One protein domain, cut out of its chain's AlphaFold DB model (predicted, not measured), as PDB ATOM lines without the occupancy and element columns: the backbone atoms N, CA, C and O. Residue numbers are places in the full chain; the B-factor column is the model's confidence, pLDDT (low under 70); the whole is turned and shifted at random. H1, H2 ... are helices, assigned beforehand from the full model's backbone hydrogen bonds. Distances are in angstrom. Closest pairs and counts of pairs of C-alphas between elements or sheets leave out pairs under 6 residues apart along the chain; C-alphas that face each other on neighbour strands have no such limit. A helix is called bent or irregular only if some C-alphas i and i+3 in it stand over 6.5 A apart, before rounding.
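This is residues 57 to 165 of the 165 residues of the protein "Farnesylated proteins-converting enzyme 2" of Leptidea sinapis (UniProt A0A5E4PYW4). Two long helices, H3 and H6, cross loosely at a steep angle, residues 92 to 96 of H3 meeting residues 156 to 159 of H6; H4 packs along H6 and on residues 91 to 100 of H3, and H5 packs on residues 134 to 141 of H6. Short H1 and H2 lie at the far end of H3, where residues 57 to 69 stick out. The printed part has 109 residues, with six named helices, H1 to H6 in order, and no named strand: all helix. It is loose, with a radius of gyration of the C-alphas of 17.4 A and spans of 47 by 39 by 22 A.

H1, residues 57 to 62, begins at C-alpha 57 (96.872, 191.910, 163.499). H2 is residues 64 to 72. H3, residues 74 to 102, is 38.4 A long, with a kink of 34 degrees near residue 81; it is only just irregular, C-alphas 80 and 83 being 6.8 A apart. H4, residues 105 to 119, measures 21.9 A, and H5 is residues 122 to 129. H6, residues 134 to 162, measures 40.9 A and ends at C-alpha 162 (94.132, 208.374, 193.738).

H1 and H2 are close but not clearly touching, their closest C-alphas, Ile 60 and Phe 66, 6.8 A apart. H2 and H3 touch only at the corner, and only just, with 3 pairs of C-alphas within 8 A; Cys 70 and Trp 76 are closest, at 6.0 A. H3 and H4 form a helical hairpin at a steep tilt of 39 degrees, closest at C-alphas 99 and 108, 5.4 A. H4 and H6 touch at a shallow tilt of 31 degrees, opposite ways, closest at C-alphas 117 and 145, 4.6 A. H5 and H6 form a helical hairpin at 16 degrees, closest at C-alphas 124 and 137, 5.5 A. Every O i to N i+4 pair is within hydrogen-bond range in H2, H5 and H6, against 18 of 25 in H3, 9 of 11 in H4 and 0 of 2 in H1, where 3 of 3 O i to N i+3 pairs are.

The farthest C-alphas, Gly 131 and Arg 165, are 50.0 A apart. The printed part has no cut, and the five links between helices are tight. Residues 164 to 165 have pLDDT under 70.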
ATOM      1  N   GLY A  57      97.860 192.798 162.880       85.31
ATOM      2  CA  GLY A  57      96.872 191.910 163.499       85.31
ATOM      3  C   GLY A  57      95.649 192.621 164.084       85.31
ATOM      4  O   GLY A  57      94.724 191.960 164.534       85.31
ATOM      5  N   TRP A  58      95.616 193.955 164.095       86.25
ATOM      6  CA  TRP A  58      94.580 194.730 164.783       86.25
ATOM      7  C   TRP A  58      93.192 194.643 164.136       86.25
ATOM      8  O   TRP A  58      92.189 194.821 164.827       86.25
ATOM      9  N   TRP A  59      93.118 194.319 162.842       88.62
ATOM     10  CA  TRP A  59      91.849 194.146 162.128       88.62
ATOM     11  C   TRP A  59      90.969 193.058 162.746       88.62
ATOM     12  O   TRP A  59      89.749 193.187 162.735       88.62
ATOM     13  N   ILE A  60      91.573 192.035 163.365       90.31
ATOM     14  CA  ILE A  60      90.831 190.955 164.030       90.31
ATOM     15  C   ILE A  60      89.919 191.477 165.146       90.31
ATOM     16  O   ILE A  60      88.865 190.906 165.402       90.31
ATOM     17  N   TYR A  61      90.287 192.589 165.789       90.00
ATOM     18  CA  TYR A  61      89.497 193.177 166.868       90.00
ATOM     19  C   TYR A  61      88.249 193.907 166.359       90.00
ATOM     20  O   TYR A  61      87.363 194.205 167.159       90.00
ATOM     21  N   LEU A  62      88.157 194.187 165.054       92.00
ATOM     22  CA  LEU A  62      86.946 194.726 164.429       92.00
ATOM     23  C   LEU A  62      85.946 193.624 164.051       92.00
ATOM     24  O   LEU A  62      84.782 193.932 163.813       92.00
ATOM     25  N   GLU A  63      86.371 192.357 164.023       94.94
ATOM     26  CA  GLU A  63      85.532 191.224 163.630       94.94
ATOM     27  C   GLU A  63      84.602 190.791 164.780       94.94
ATOM     28  O   GLU A  63      85.076 190.296 165.807       94.94
ATOM     29  N   PRO A  64      83.264 190.886 164.648       95.38
ATOM     30  CA  PRO A  64      82.347 190.516 165.734       95.38
ATOM     31  C   PRO A  64      82.444 189.037 166.135       95.38
ATOM     32  O   PRO A  64      82.324 188.692 167.311       95.38
ATOM     33  N   MET A  65      82.703 188.158 165.163       95.62
ATOM     34  CA  MET A  65      82.822 186.716 165.397       95.62
ATOM     35  C   MET A  65      84.030 186.351 166.261       95.62
ATOM     36  O   MET A  65      83.962 185.375 167.009       95.62
ATOM     37  N   PHE A  66      85.106 187.144 166.205       95.00
ATOM     38  CA  PHE A  66      86.259 186.972 167.087       95.00
ATOM     39  C   PHE A  66      85.833 187.111 168.553       95.00
ATOM     40  O   PHE A  66      86.087 186.218 169.359       95.00
ATOM     41  N   TRP A  67      85.095 188.173 168.879       95.81
ATOM     42  CA  TRP A  67      84.625 188.418 170.242       95.81
ATOM     43  C   TRP A  67      83.635 187.362 170.722       95.81
ATOM     44  O   TRP A  67      83.744 186.910 171.859       95.81
ATOM     45  N   ILE A  68      82.702 186.931 169.868       96.50
ATOM     46  CA  ILE A  68      81.763 185.851 170.213       96.50
ATOM     47  C   ILE A  68      82.531 184.578 170.588       96.50
ATOM     48  O   ILE A  68      82.236 183.977 171.619       96.50
ATOM     49  N   SER A  69      83.547 184.212 169.801       96.62
ATOM     50  CA  SER A  69      84.414 183.064 170.090       96.62
ATOM     51  C   SER A  69      85.157 183.229 171.424       96.62
ATOM     52  O   SER A  69      85.125 182.334 172.267       96.62
ATOM     53  N   CYS A  70      85.744 184.406 171.675       96.00
ATOM     54  CA  CYS A  70      86.410 184.724 172.943       96.00
ATOM     55  C   CYS A  70      85.484 184.577 174.160       96.00
ATOM     56  O   CYS A  70      85.895 184.024 175.177       96.00
ATOM     57  N   TRP A  71      84.232 185.032 174.065       96.81
ATOM     58  CA  TRP A  71      83.255 184.914 175.155       96.81
ATOM     59  C   TRP A  71      82.757 183.481 175.380       96.81
ATOM     60  O   TRP A  71      82.283 183.170 176.472       96.81
ATOM     61  N   GLN A  72      82.864 182.608 174.377       97.00
ATOM     62  CA  GLN A  72      82.541 181.183 174.496       97.00
ATOM     63  C   GLN A  72      83.699 180.360 175.086       97.00
ATOM     64  O   GLN A  72      83.461 179.293 175.654       97.00
ATOM     65  N   ASP A  73      84.937 180.854 175.004       97.50
ATOM     66  CA  ASP A  73      86.108 180.230 175.620       97.50
ATOM     67  C   ASP A  73      86.249 180.637 177.098       97.50
ATOM     68  O   ASP A  73      86.695 181.733 177.450       97.50
ATOM     69  N   LEU A  74      85.918 179.708 177.999       96.81
ATOM     70  CA  LEU A  74      86.029 179.919 179.445       96.81
ATOM     71  C   LEU A  74      87.464 180.212 179.910       96.81
ATOM     72  O   LEU A  74      87.644 180.934 180.893       96.81
ATOM     73  N   VAL A  75      88.486 179.676 179.236       96.75
ATOM     74  CA  VAL A  75      89.892 179.958 179.564       96.75
ATOM     75  C   VAL A  75      90.232 181.390 179.170       96.75
ATOM     76  O   VAL A  75      90.884 182.094 179.948       96.75
ATOM     77  N   TRP A  76      89.747 181.848 178.014       97.00
ATOM     78  CA  TRP A  76      89.905 183.236 177.589       97.00
ATOM     79  C   TRP A  76      89.234 184.200 178.572       97.00
ATOM     80  O   TRP A  76      89.901 185.119 179.056       97.00
ATOM     81  N   VAL A  77      87.970 183.947 178.937       97.56
ATOM     82  CA  VAL A  77      87.215 184.764 179.906       97.56
ATOM     83  C   VAL A  77      87.908 184.771 181.266       97.56
ATOM     84  O   VAL A  77      88.048 185.827 181.891       97.56
ATOM     85  N   ARG A  78      88.398 183.612 181.723       96.06
ATOM     86  CA  ARG A  78      89.168 183.521 182.965       96.06
ATOM     87  C   ARG A  78      90.410 184.406 182.907       96.06
ATOM     88  O   ARG A  78      90.625 185.177 183.832       96.06
ATOM     89  N   ASN A  79      91.207 184.300 181.849       95.75
ATOM     90  CA  ASN A  79      92.502 184.976 181.760       95.75
ATOM     91  C   ASN A  79      92.380 186.491 181.542       95.75
ATOM     92  O   ASN A  79      93.200 187.236 182.067       95.75
ATOM     93  N   HIS A  80      91.382 186.949 180.783       95.31
ATOM     94  CA  HIS A  80      91.266 188.362 180.402       95.31
ATOM     95  C   HIS A  80      90.313 189.161 181.288       95.31
ATOM     96  O   HIS A  80      90.464 190.375 181.386       95.31
ATOM     97  N   ILE A  81      89.335 188.504 181.922       96.06
ATOM     98  CA  ILE A  81      88.290 189.179 182.700       96.06
ATOM     99  C   ILE A  81      88.341 188.745 184.163       96.06
ATOM    100  O   ILE A  81      88.607 189.565 185.039       96.06
ATOM    101  N   MET A  82      88.108 187.461 184.450       96.31
ATOM    102  CA  MET A  82      87.875 187.030 185.836       96.31
ATOM    103  C   MET A  82      89.131 187.084 186.703       96.31
ATOM    104  O   MET A  82      89.047 187.557 187.833       96.31
ATOM    105  N   ALA A  83      90.282 186.626 186.203       94.12
ATOM    106  CA  ALA A  83      91.530 186.662 186.959       94.12
ATOM    107  C   ALA A  83      91.948 188.112 187.275       94.12
ATOM    108  O   ALA A  83      91.992 188.421 188.468       94.12
ATOM    109  N   PRO A  84      92.078 189.038 186.297       94.25
ATOM    110  CA  PRO A  84      92.428 190.430 186.589       94.25
ATOM    111  C   PRO A  84      91.453 191.114 187.554       94.25
ATOM    112  O   PRO A  84      91.878 191.762 188.508       94.25
ATOM    113  N   LEU A  85      90.139 190.927 187.366       95.94
ATOM    114  CA  LEU A  85      89.139 191.494 188.278       95.94
ATOM    115  C   LEU A  85      89.278 190.936 189.694       95.94
ATOM    116  O   LEU A  85      89.200 191.686 190.666       95.94
ATOM    117  N   SER A  86      89.479 189.625 189.826       95.88
ATOM    118  CA  SER A  86      89.630 188.987 191.132       95.88
ATOM    119  C   SER A  86      90.905 189.428 191.851       95.88
ATOM    120  O   SER A  86      90.882 189.618 193.067       95.88
ATOM    121  N   GLU A  87      91.993 189.635 191.113       95.06
ATOM    122  CA  GLU A  87      93.274 190.086 191.648       95.06
ATOM    123  C   GLU A  87      93.179 191.530 192.143       95.06
ATOM    124  O   GLU A  87      93.512 191.812 193.294       95.06
ATOM    125  N   GLU A  88      92.632 192.431 191.331       95.12
ATOM    126  CA  GLU A  88      92.439 193.832 191.713       95.12
ATOM    127  C   GLU A  88      91.458 193.956 192.892       95.12
ATOM    128  O   GLU A  88      91.700 194.710 193.839       95.12
ATOM    129  N   TRP A  89      90.391 193.152 192.905       96.19
ATOM    130  CA  TRP A  89      89.433 193.107 194.011       96.19
ATOM    131  C   TRP A  89      90.074 192.658 195.328       96.19
ATOM    132  O   TRP A  89      89.898 193.297 196.366       96.19
ATOM    133  N   VAL A  90      90.830 191.560 195.315       96.19
ATOM    134  CA  VAL A  90      91.401 190.991 196.542       96.19
ATOM    135  C   VAL A  90      92.627 191.783 196.999       96.19
ATOM    136  O   VAL A  90      92.707 192.166 198.166       96.19
ATOM    137  N   PHE A  91      93.578 192.052 196.105       95.25
ATOM    138  CA  PHE A  91      94.880 192.606 196.484       95.25
ATOM    139  C   PHE A  91      94.902 194.132 196.559       95.25
ATOM    140  O   PHE A  91      95.656 194.669 197.368       95.25
ATOM    141  N   ARG A  92      94.075 194.847 195.784       95.06
ATOM    142  CA  ARG A  92      93.938 196.303 195.948       95.06
ATOM    143  C   ARG A  92      92.732 196.646 196.792       95.06
ATOM    144  O   ARG A  92      92.921 197.135 197.897       95.06
ATOM    145  N   ALA A  93      91.525 196.356 196.317       95.19
ATOM    146  CA  ALA A  93      90.320 196.861 196.968       95.19
ATOM    147  C   ALA A  93      90.193 196.346 198.413       95.19
ATOM    148  O   ALA A  93      89.948 197.129 199.321       95.19
ATOM    149  N   CYS A  94      90.432 195.055 198.656       95.94
ATOM    150  CA  CYS A  94      90.280 194.465 199.990       95.94
ATOM    151  C   CYS A  94      91.536 194.593 200.874       95.94
ATOM    152  O   CYS A  94      91.432 194.949 202.050       95.94
ATOM    153  N   MET A  95      92.721 194.276 200.344       95.75
ATOM    154  CA  MET A  95      93.946 194.193 201.149       95.75
ATOM    155  C   MET A  95      94.601 195.558 201.413       95.75
ATOM    156  O   MET A  95      95.104 195.771 202.517       95.75
ATOM    157  N   MET A  96      94.589 196.497 200.457       95.62
ATOM    158  CA  MET A  96      95.253 197.797 200.649       95.62
ATOM    159  C   MET A  96      94.692 198.606 201.823       95.62
ATOM    160  O   MET A  96      95.511 199.138 202.569       95.62
ATOM    161  N   PRO A  97      93.370 198.682 202.067       94.69
ATOM    162  CA  PRO A  97      92.839 199.393 203.233       94.69
ATOM    163  C   PRO A  97      93.380 198.853 204.560       94.69
ATOM    164  O   PRO A  97      93.785 199.629 205.422       94.69
ATOM    165  N   ILE A  98      93.476 197.524 204.691       95.19
ATOM    166  CA  ILE A  98      94.051 196.875 205.877       95.19
ATOM    167  C   ILE A  98      95.546 197.204 206.002       95.19
ATOM    168  O   ILE A  98      96.038 197.450 207.099       95.19
ATOM    169  N   LEU A  99      96.298 197.224 204.899       95.81
ATOM    170  CA  LEU A  99      97.717 197.588 204.954       95.81
ATOM    171  C   LEU A  99      97.913 199.065 205.313       95.81
ATOM    172  O   LEU A  99      98.788 199.377 206.115       95.81
ATOM    173  N   LEU A 100      97.087 199.961 204.773       95.25
ATOM    174  CA  LEU A 100      97.170 201.407 205.004       95.25
ATOM    175  C   LEU A 100      96.809 201.813 206.436       95.25
ATOM    176  O   LEU A 100      97.304 202.833 206.906       95.25
ATOM    177  N   GLN A 101      96.000 201.024 207.148       94.38
ATOM    178  CA  GLN A 101      95.700 201.296 208.559       94.38
ATOM    179  C   GLN A 101      96.877 200.945 209.493       94.38
ATOM    180  O   GLN A 101      96.980 201.492 210.588       94.38
ATOM    181  N   CYS A 102      97.748 200.014 209.080       95.12
ATOM    182  CA  CYS A 102      98.811 199.446 209.919       95.12
ATOM    183  C   CYS A 102     100.224 199.883 209.499       95.12
ATOM    184  O   CYS A 102     101.169 199.728 210.271       95.12
ATOM    185  N   LEU A 103     100.394 200.363 208.267       96.12
ATOM    186  CA  LEU A 103     101.685 200.682 207.660       96.12
ATOM    187  C   LEU A 103     101.678 202.101 207.093       96.12
ATOM    188  O   LEU A 103     100.638 202.646 206.739       96.12
ATOM    189  N   SER A 104     102.870 202.681 206.925       96.06
ATOM    190  CA  SER A 104     102.984 203.924 206.159       96.06
ATOM    191  C   SER A 104     102.521 203.704 204.707       96.06
ATOM    192  O   SER A 104     102.736 202.609 204.171       96.06
ATOM    193  N   PRO A 105     101.959 204.723 204.024       95.12
ATOM    194  CA  PRO A 105     101.460 204.565 202.659       95.12
ATOM    195  C   PRO A 105     102.493 203.979 201.692       95.12
ATOM    196  O   PRO A 105     102.192 203.050 200.949       95.12
ATOM    197  N   MET A 106     103.744 204.449 201.753       95.56
ATOM    198  CA  MET A 106     104.813 203.920 200.899       95.56
ATOM    199  C   MET A 106     105.209 202.490 201.261       95.56
ATOM    200  O   MET A 106     105.525 201.705 200.373       95.56
ATOM    201  N   THR A 107     105.166 202.113 202.539       97.06
ATOM    202  CA  THR A 107     105.409 200.721 202.940       97.06
ATOM    203  C   THR A 107     104.302 199.803 202.417       97.06
ATOM    204  O   THR A 107     104.607 198.749 201.862       97.06
ATOM    205  N   ALA A 108     103.032 200.210 202.521       96.94
ATOM    206  CA  ALA A 108     101.895 199.444 202.006       96.94
ATOM    207  C   ALA A 108     101.993 199.207 200.486       96.94
ATOM    208  O   ALA A 108     101.757 198.088 200.030       96.94
ATOM    209  N   VAL A 109     102.431 200.226 199.733       97.06
ATOM    210  CA  VAL A 109     102.671 200.156 198.277       97.06
ATOM    211  C   VAL A 109     103.650 199.048 197.885       97.06
ATOM    212  O   VAL A 109     103.509 198.502 196.798       97.06
ATOM    213  N   PHE A 110     104.611 198.679 198.736       96.62
ATOM    214  CA  PHE A 110     105.561 197.600 198.432       96.62
ATOM    215  C   PHE A 110     105.196 196.261 199.080       96.62
ATOM    216  O   PHE A 110     105.405 195.215 198.469       96.62
ATOM    217  N   VAL A 111     104.631 196.265 200.289       96.56
ATOM    218  CA  VAL A 111     104.322 195.025 201.025       96.56
ATOM    219  C   VAL A 111     103.206 194.224 200.356       96.56
ATOM    220  O   VAL A 111     103.366 193.021 200.147       96.56
ATOM    221  N   GLY A 112     102.093 194.865 199.987       93.81
ATOM    222  CA  GLY A 112     100.967 194.171 199.352       93.81
ATOM    223  C   GLY A 112     101.365 193.438 198.062       93.81
ATOM    224  O   GLY A 112     101.096 192.244 197.923       93.81
ATOM    225  N   PRO A 113     102.084 194.100 197.144       96.12
ATOM    226  CA  PRO A 113     102.566 193.487 195.907       96.12
ATOM    227  C   PRO A 113     103.549 192.334 196.083       96.12
ATOM    228  O   PRO A 113     103.559 191.431 195.253       96.12
ATOM    229  N   ILE A 114     104.343 192.318 197.158       96.94
ATOM    230  CA  ILE A 114     105.192 191.161 197.475       96.94
ATOM    231  C   ILE A 114     104.316 189.950 197.813       96.94
ATOM    232  O   ILE A 114     104.571 188.858 197.309       96.94
ATOM    233  N   LEU A 115     103.254 190.128 198.610       94.56
ATOM    234  CA  LEU A 115     102.304 189.049 198.918       94.56
ATOM    235  C   LEU A 115     101.583 188.556 197.655       94.56
ATOM    236  O   LEU A 115     101.441 187.349 197.454       94.56
ATOM    237  N   PHE A 116     101.189 189.483 196.777       93.44
ATOM    238  CA  PHE A 116     100.626 189.178 195.460       93.44
ATOM    239  C   PHE A 116     101.593 188.370 194.586       93.44
ATOM    240  O   PHE A 116     101.221 187.340 194.024       93.44
ATOM    241  N   GLY A 117     102.858 188.785 194.509       94.38
ATOM    242  CA  GLY A 117     103.889 188.049 193.787       94.38
ATOM    243  C   GLY A 117     104.102 186.651 194.363       94.38
ATOM    244  O   GLY A 117     104.158 185.685 193.604       94.38
ATOM    245  N   ILE A 118     104.194 186.514 195.692       95.00
ATOM    246  CA  ILE A 118     104.402 185.214 196.353       95.00
ATOM    247  C   ILE A 118     103.289 184.235 195.978       95.00
ATOM    248  O   ILE A 118     103.569 183.063 195.717       95.00
ATOM    249  N   ALA A 119     102.042 184.712 195.900       92.00
ATOM    250  CA  ALA A 119     100.910 183.875 195.529       92.00
ATOM    251  C   ALA A 119     101.124 183.169 194.182       92.00
ATOM    252  O   ALA A 119     100.688 182.033 194.041       92.00
ATOM    253  N   HIS A 120     101.858 183.757 193.230       92.69
ATOM    254  CA  HIS A 120     102.100 183.184 191.901       92.69
ATOM    255  C   HIS A 120     103.101 182.025 191.869       92.69
ATOM    256  O   HIS A 120     103.125 181.278 190.892       92.69
ATOM    257  N   PHE A 121     103.868 181.782 192.939       92.50
ATOM    258  CA  PHE A 121     104.747 180.607 193.000       92.50
ATOM    259  C   PHE A 121     103.980 179.276 192.969       92.50
ATOM    260  O   PHE A 121     104.591 178.237 192.716       92.50
ATOM    261  N   HIS A 122     102.652 179.274 193.151       91.62
ATOM    262  CA  HIS A 122     101.846 178.073 192.918       91.62
ATOM    263  C   HIS A 122     101.973 177.551 191.473       91.62
ATOM    264  O   HIS A 122     102.000 176.336 191.276       91.62
ATOM    265  N   HIS A 123     102.178 178.431 190.484       91.38
ATOM    266  CA  HIS A 123     102.428 178.026 189.095       91.38
ATOM    267  C   HIS A 123     103.745 177.269 188.922       91.38
ATOM    268  O   HIS A 123     103.849 176.420 188.039       91.38
ATOM    269  N   MET A 124     104.742 177.507 189.781       93.69
ATOM    270  CA  MET A 124     105.984 176.731 189.774       93.69
ATOM    271  C   MET A 124     105.693 175.246 190.004       93.69
ATOM    272  O   MET A 124     106.233 174.380 189.317       93.69
ATOM    273  N   LEU A 125     104.808 174.949 190.962       92.50
ATOM    274  CA  LEU A 125     104.420 173.579 191.294       92.50
ATOM    275  C   LEU A 125     103.661 172.924 190.138       92.50
ATOM    276  O   LEU A 125     103.857 171.739 189.875       92.50
ATOM    277  N   GLU A 126     102.814 173.682 189.445       92.38
ATOM    278  CA  GLU A 126     102.095 173.214 188.256       92.38
ATOM    279  C   GLU A 126     103.058 172.893 187.108       92.38
ATOM    280  O   GLU A 126     102.961 171.821 186.512       92.38
ATOM    281  N   GLN A 127     104.042 173.761 186.854       93.81
ATOM    282  CA  GLN A 127     105.063 173.550 185.822       93.81
ATOM    283  C   GLN A 127     105.903 172.299 186.098       93.81
ATOM    284  O   GLN A 127     106.106 171.484 185.198       93.81
ATOM    285  N   ILE A 128     106.352 172.111 187.342       95.75
ATOM    286  CA  ILE A 128     107.134 170.931 187.739       95.75
ATOM    287  C   ILE A 128     106.299 169.653 187.572       95.75
ATOM    288  O   ILE A 128     106.782 168.670 187.012       95.75
ATOM    289  N   LYS A 129     105.026 169.664 187.992       95.06
ATOM    290  CA  LYS A 129     104.102 168.530 187.787       95.06
ATOM    291  C   LYS A 129     103.843 168.242 186.306       95.06
ATOM    292  O   LYS A 129     103.636 167.089 185.946       95.06
ATOM    293  N   GLY A 130     103.884 169.271 185.462       93.81
ATOM    294  CA  GLY A 130     103.809 169.166 184.006       93.81
ATOM    295  C   GLY A 130     105.096 168.676 183.330       93.81
ATOM    296  O   GLY A 130     105.143 168.629 182.105       93.81
ATOM    297  N   GLY A 131     106.135 168.319 184.095       94.44
ATOM    298  CA  GLY A 131     107.398 167.789 183.573       94.44
ATOM    299  C   GLY A 131     108.462 168.845 183.261       94.44
ATOM    300  O   GLY A 131     109.489 168.512 182.672       94.44
ATOM    301  N   CYS A 132     108.254 170.108 183.647       95.56
ATOM    302  CA  CYS A 132     109.281 171.141 183.522       95.56
ATOM    303  C   CYS A 132     110.442 170.872 184.492       95.56
ATOM    304  O   CYS A 132     110.225 170.556 185.665       95.56
ATOM    305  N   GLU A 133     111.683 171.036 184.025       96.75
ATOM    306  CA  GLU A 133     112.861 170.965 184.891       96.75
ATOM    307  C   GLU A 133     112.754 172.005 186.017       96.75
ATOM    308  O   GLU A 133     112.463 173.176 185.767       96.75
ATOM    309  N   VAL A 134     113.050 171.598 187.256       95.88
ATOM    310  CA  VAL A 134     112.940 172.456 188.450       95.88
ATOM    311  C   VAL A 134     113.693 173.777 188.282       95.88
ATOM    312  O   VAL A 134     113.179 174.828 188.655       95.88
ATOM    313  N   LYS A 135     114.888 173.747 187.681       96.56
ATOM    314  CA  LYS A 135     115.683 174.955 187.432       96.56
ATOM    315  C   LYS A 135     114.959 175.930 186.501       96.56
ATOM    316  O   LYS A 135     114.924 177.126 186.776       96.56
ATOM    317  N   THR A 136     114.362 175.423 185.427       96.38
ATOM    318  CA  THR A 136     113.603 176.224 184.461       96.38
ATOM    319  C   THR A 136     112.330 176.780 185.093       96.38
ATOM    320  O   THR A 136     112.089 177.983 185.007       96.38
ATOM    321  N   ALA A 137     111.571 175.945 185.810       96.06
ATOM    322  CA  ALA A 137     110.372 176.374 186.529       96.06
ATOM    323  C   ALA A 137     110.681 177.464 187.571       96.06
ATOM    324  O   ALA A 137     109.930 178.434 187.700       96.06
ATOM    325  N   LEU A 138     111.817 177.354 188.271       95.50
ATOM    326  CA  LEU A 138     112.280 178.363 189.223       95.50
ATOM    327  C   LEU A 138     112.615 179.693 188.536       95.50
ATOM    328  O   LEU A 138     112.233 180.743 189.049       95.50
ATOM    329  N   ILE A 139     113.296 179.669 187.385       96.56
ATOM    330  CA  ILE A 139     113.624 180.887 186.623       96.56
ATOM    331  C   ILE A 139     112.343 181.580 186.147       96.56
ATOM    332  O   ILE A 139     112.188 182.782 186.368       96.56
ATOM    333  N   ILE A 140     111.411 180.828 185.552       95.62
ATOM    334  CA  ILE A 140     110.123 181.358 185.077       95.62
ATOM    335  C   ILE A 140     109.349 181.981 186.240       95.62
ATOM    336  O   ILE A 140     108.893 183.119 186.144       95.62
ATOM    337  N   SER A 141     109.250 181.266 187.361       95.69
ATOM    338  CA  SER A 141     108.489 181.723 188.527       95.69
ATOM    339  C   SER A 141     109.147 182.916 189.216       95.69
ATOM    340  O   SER A 141     108.448 183.807 189.681       95.69
ATOM    341  N   SER A 142     110.482 182.987 189.233       95.81
ATOM    342  CA  SER A 142     111.212 184.148 189.758       95.81
ATOM    343  C   SER A 142     110.988 185.382 188.890       95.81
ATOM    344  O   SER A 142     110.732 186.463 189.417       95.81
ATOM    345  N   PHE A 143     111.022 185.224 187.563       96.50
ATOM    346  CA  PHE A 143     110.705 186.315 186.643       96.50
ATOM    347  C   PHE A 143     109.257 186.782 186.815       96.50
ATOM    348  O   PHE A 143     109.018 187.982 186.947       96.50
ATOM    349  N   GLN A 144     108.308 185.840 186.882       95.94
ATOM    350  CA  GLN A 144     106.903 186.136 187.143       95.94
ATOM    351  C   GLN A 144     106.748 186.895 188.460       95.94
ATOM    352  O   GLN A 144     106.190 187.984 188.445       95.94
ATOM    353  N   PHE A 145     107.321 186.392 189.557       96.38
ATOM    354  CA  PHE A 145     107.310 187.037 190.869       96.38
ATOM    355  C   PHE A 145     107.821 188.478 190.815       96.38
ATOM    356  O   PHE A 145     107.149 189.391 191.301       96.38
ATOM    357  N   THR A 146     109.001 188.702 190.230       96.62
ATOM    358  CA  THR A 146     109.591 190.042 190.130       96.62
ATOM    359  C   THR A 146     108.691 190.966 189.321       96.62
ATOM    360  O   THR A 146     108.387 192.074 189.765       96.62
ATOM    361  N   TYR A 147     108.223 190.499 188.167       94.94
ATOM    362  CA  TYR A 147     107.378 191.282 187.281       94.94
ATOM    363  C   TYR A 147     106.041 191.654 187.933       94.94
ATOM    364  O   TYR A 147     105.682 192.831 187.980       94.94
ATOM    365  N   THR A 148     105.336 190.678 188.513       95.12
ATOM    366  CA  THR A 148     104.051 190.900 189.190       95.12
ATOM    367  C   THR A 148     104.208 191.764 190.435       95.12
ATOM    368  O   THR A 148     103.327 192.566 190.726       95.12
ATOM    369  N   THR A 149     105.333 191.663 191.152       96.94
ATOM    370  CA  THR A 149     105.614 192.518 192.317       96.94
ATOM    371  C   THR A 149     105.827 193.970 191.895       96.94
ATOM    372  O   THR A 149     105.233 194.873 192.483       96.94
ATOM    373  N   ILE A 150     106.631 194.219 190.854       96.81
ATOM    374  CA  ILE A 150     106.878 195.579 190.342       96.81
ATOM    375  C   ILE A 150     105.581 196.184 189.797       96.81
ATOM    376  O   ILE A 150     105.231 197.312 190.151       96.81
ATOM    377  N   PHE A 151     104.846 195.429 188.976       95.50
ATOM    378  CA  PHE A 151     103.566 195.885 188.445       95.50
ATOM    379  C   PHE A 151     102.550 196.126 189.567       95.50
ATOM    380  O   PHE A 151     101.880 197.153 189.575       95.50
ATOM    381  N   GLY A 152     102.491 195.239 190.562       96.50
ATOM    382  CA  GLY A 152     101.656 195.395 191.748       96.50
ATOM    383  C   GLY A 152     101.999 196.651 192.559       96.50
ATOM    384  O   GLY A 152     101.090 197.320 193.050       96.50
ATOM    385  N   ALA A 153     103.281 197.016 192.677       97.12
ATOM    386  CA  ALA A 153     103.722 198.239 193.357       97.12
ATOM    387  C   ALA A 153     103.291 199.493 192.607       97.12
ATOM    388  O   ALA A 153     102.724 200.404 193.206       97.12
ATOM    389  N   TYR A 154     103.460 199.508 191.287       95.94
ATOM    390  CA  TYR A 154     102.899 200.544 190.423       95.94
ATOM    391  C   TYR A 154     101.376 200.682 190.611       95.94
ATOM    392  O   TYR A 154     100.854 201.770 190.866       95.94
ATOM    393  N   SER A 155     100.684 199.549 190.569       95.19
ATOM    394  CA  SER A 155      99.253 199.399 190.803       95.19
ATOM    395  C   SER A 155      98.805 200.008 192.142       95.19
ATOM    396  O   SER A 155      97.894 200.839 192.210       95.19
ATOM    397  N   SER A 156      99.480 199.614 193.220       95.94
ATOM    398  CA  SER A 156      99.176 200.026 194.591       95.94
ATOM    399  C   SER A 156      99.509 201.496 194.822       95.94
ATOM    400  O   SER A 156      98.775 202.194 195.517       95.94
ATOM    401  N   TYR A 157     100.578 201.994 194.199       95.38
ATOM    402  CA  TYR A 157     100.916 203.412 194.220       95.38
ATOM    403  C   TYR A 157      99.800 204.252 193.602       95.38
ATOM    404  O   TYR A 157      99.340 205.201 194.233       95.38
ATOM    405  N   LEU A 158      99.309 203.861 192.417       93.06
ATOM    406  CA  LEU A 158      98.178 204.523 191.763       93.06
ATOM    407  C   LEU A 158      96.925 204.530 192.635       93.06
ATOM    408  O   LEU A 158      96.267 205.564 192.730       93.06
ATOM    409  N   PHE A 159      96.624 203.412 193.299       93.00
ATOM    410  CA  PHE A 159      95.526 203.337 194.261       93.00
ATOM    411  C   PHE A 159      95.685 204.405 195.352       93.00
ATOM    412  O   PHE A 159      94.822 205.270 195.488       93.00
ATOM    413  N   VAL A 160      96.834 204.426 196.035       92.62
ATOM    414  CA  VAL A 160      97.113 205.344 197.151       92.62
ATOM    415  C   VAL A 160      97.071 206.814 196.739       92.62
ATOM    416  O   VAL A 160      96.480 207.617 197.456       92.62
ATOM    417  N   ILE A 161      97.671 207.194 195.605       88.62
ATOM    418  CA  ILE A 161      97.659 208.604 195.167       88.62
ATOM    419  C   ILE A 161      96.304 209.041 194.618       88.62
ATOM    420  O   ILE A 161      96.032 210.237 194.528       88.62
ATOM    421  N   SER A 162      95.477 208.082 194.199       83.12
ATOM    422  CA  SER A 162      94.132 208.374 193.738       83.12
ATOM    423  C   SER A 162      93.182 208.560 194.918       83.12
ATOM    424  O   SER A 162      92.303 209.411 194.810       83.12
ATOM    425  N   SER A 163      93.345 207.839 196.029       71.50
ATOM    426  CA  SER A 163      92.473 207.945 197.204       71.50
ATOM    427  C   SER A 163      92.496 209.353 197.821       71.50
ATOM    428  O   SER A 163      93.563 209.972 197.889       71.50
ATOM    429  N   PRO A 164      91.344 209.906 198.251       61.81
ATOM    430  CA  PRO A 164      91.325 211.170 198.977       61.81
ATOM    431  C   PRO A 164      92.020 210.961 200.328       61.81
ATOM    432  O   PRO A 164      91.983 209.861 200.880       61.81
ATOM    433  N   ARG A 165      92.693 211.998 200.830       53.34
ATOM    434  CA  ARG A 165      93.238 211.990 202.191       53.34
ATOM    435  C   ARG A 165      92.144 212.241 203.210       53.34
ATOM    436  O   ARG A 165      91.281 213.094 202.899       53.34
TER     437      ARG A 165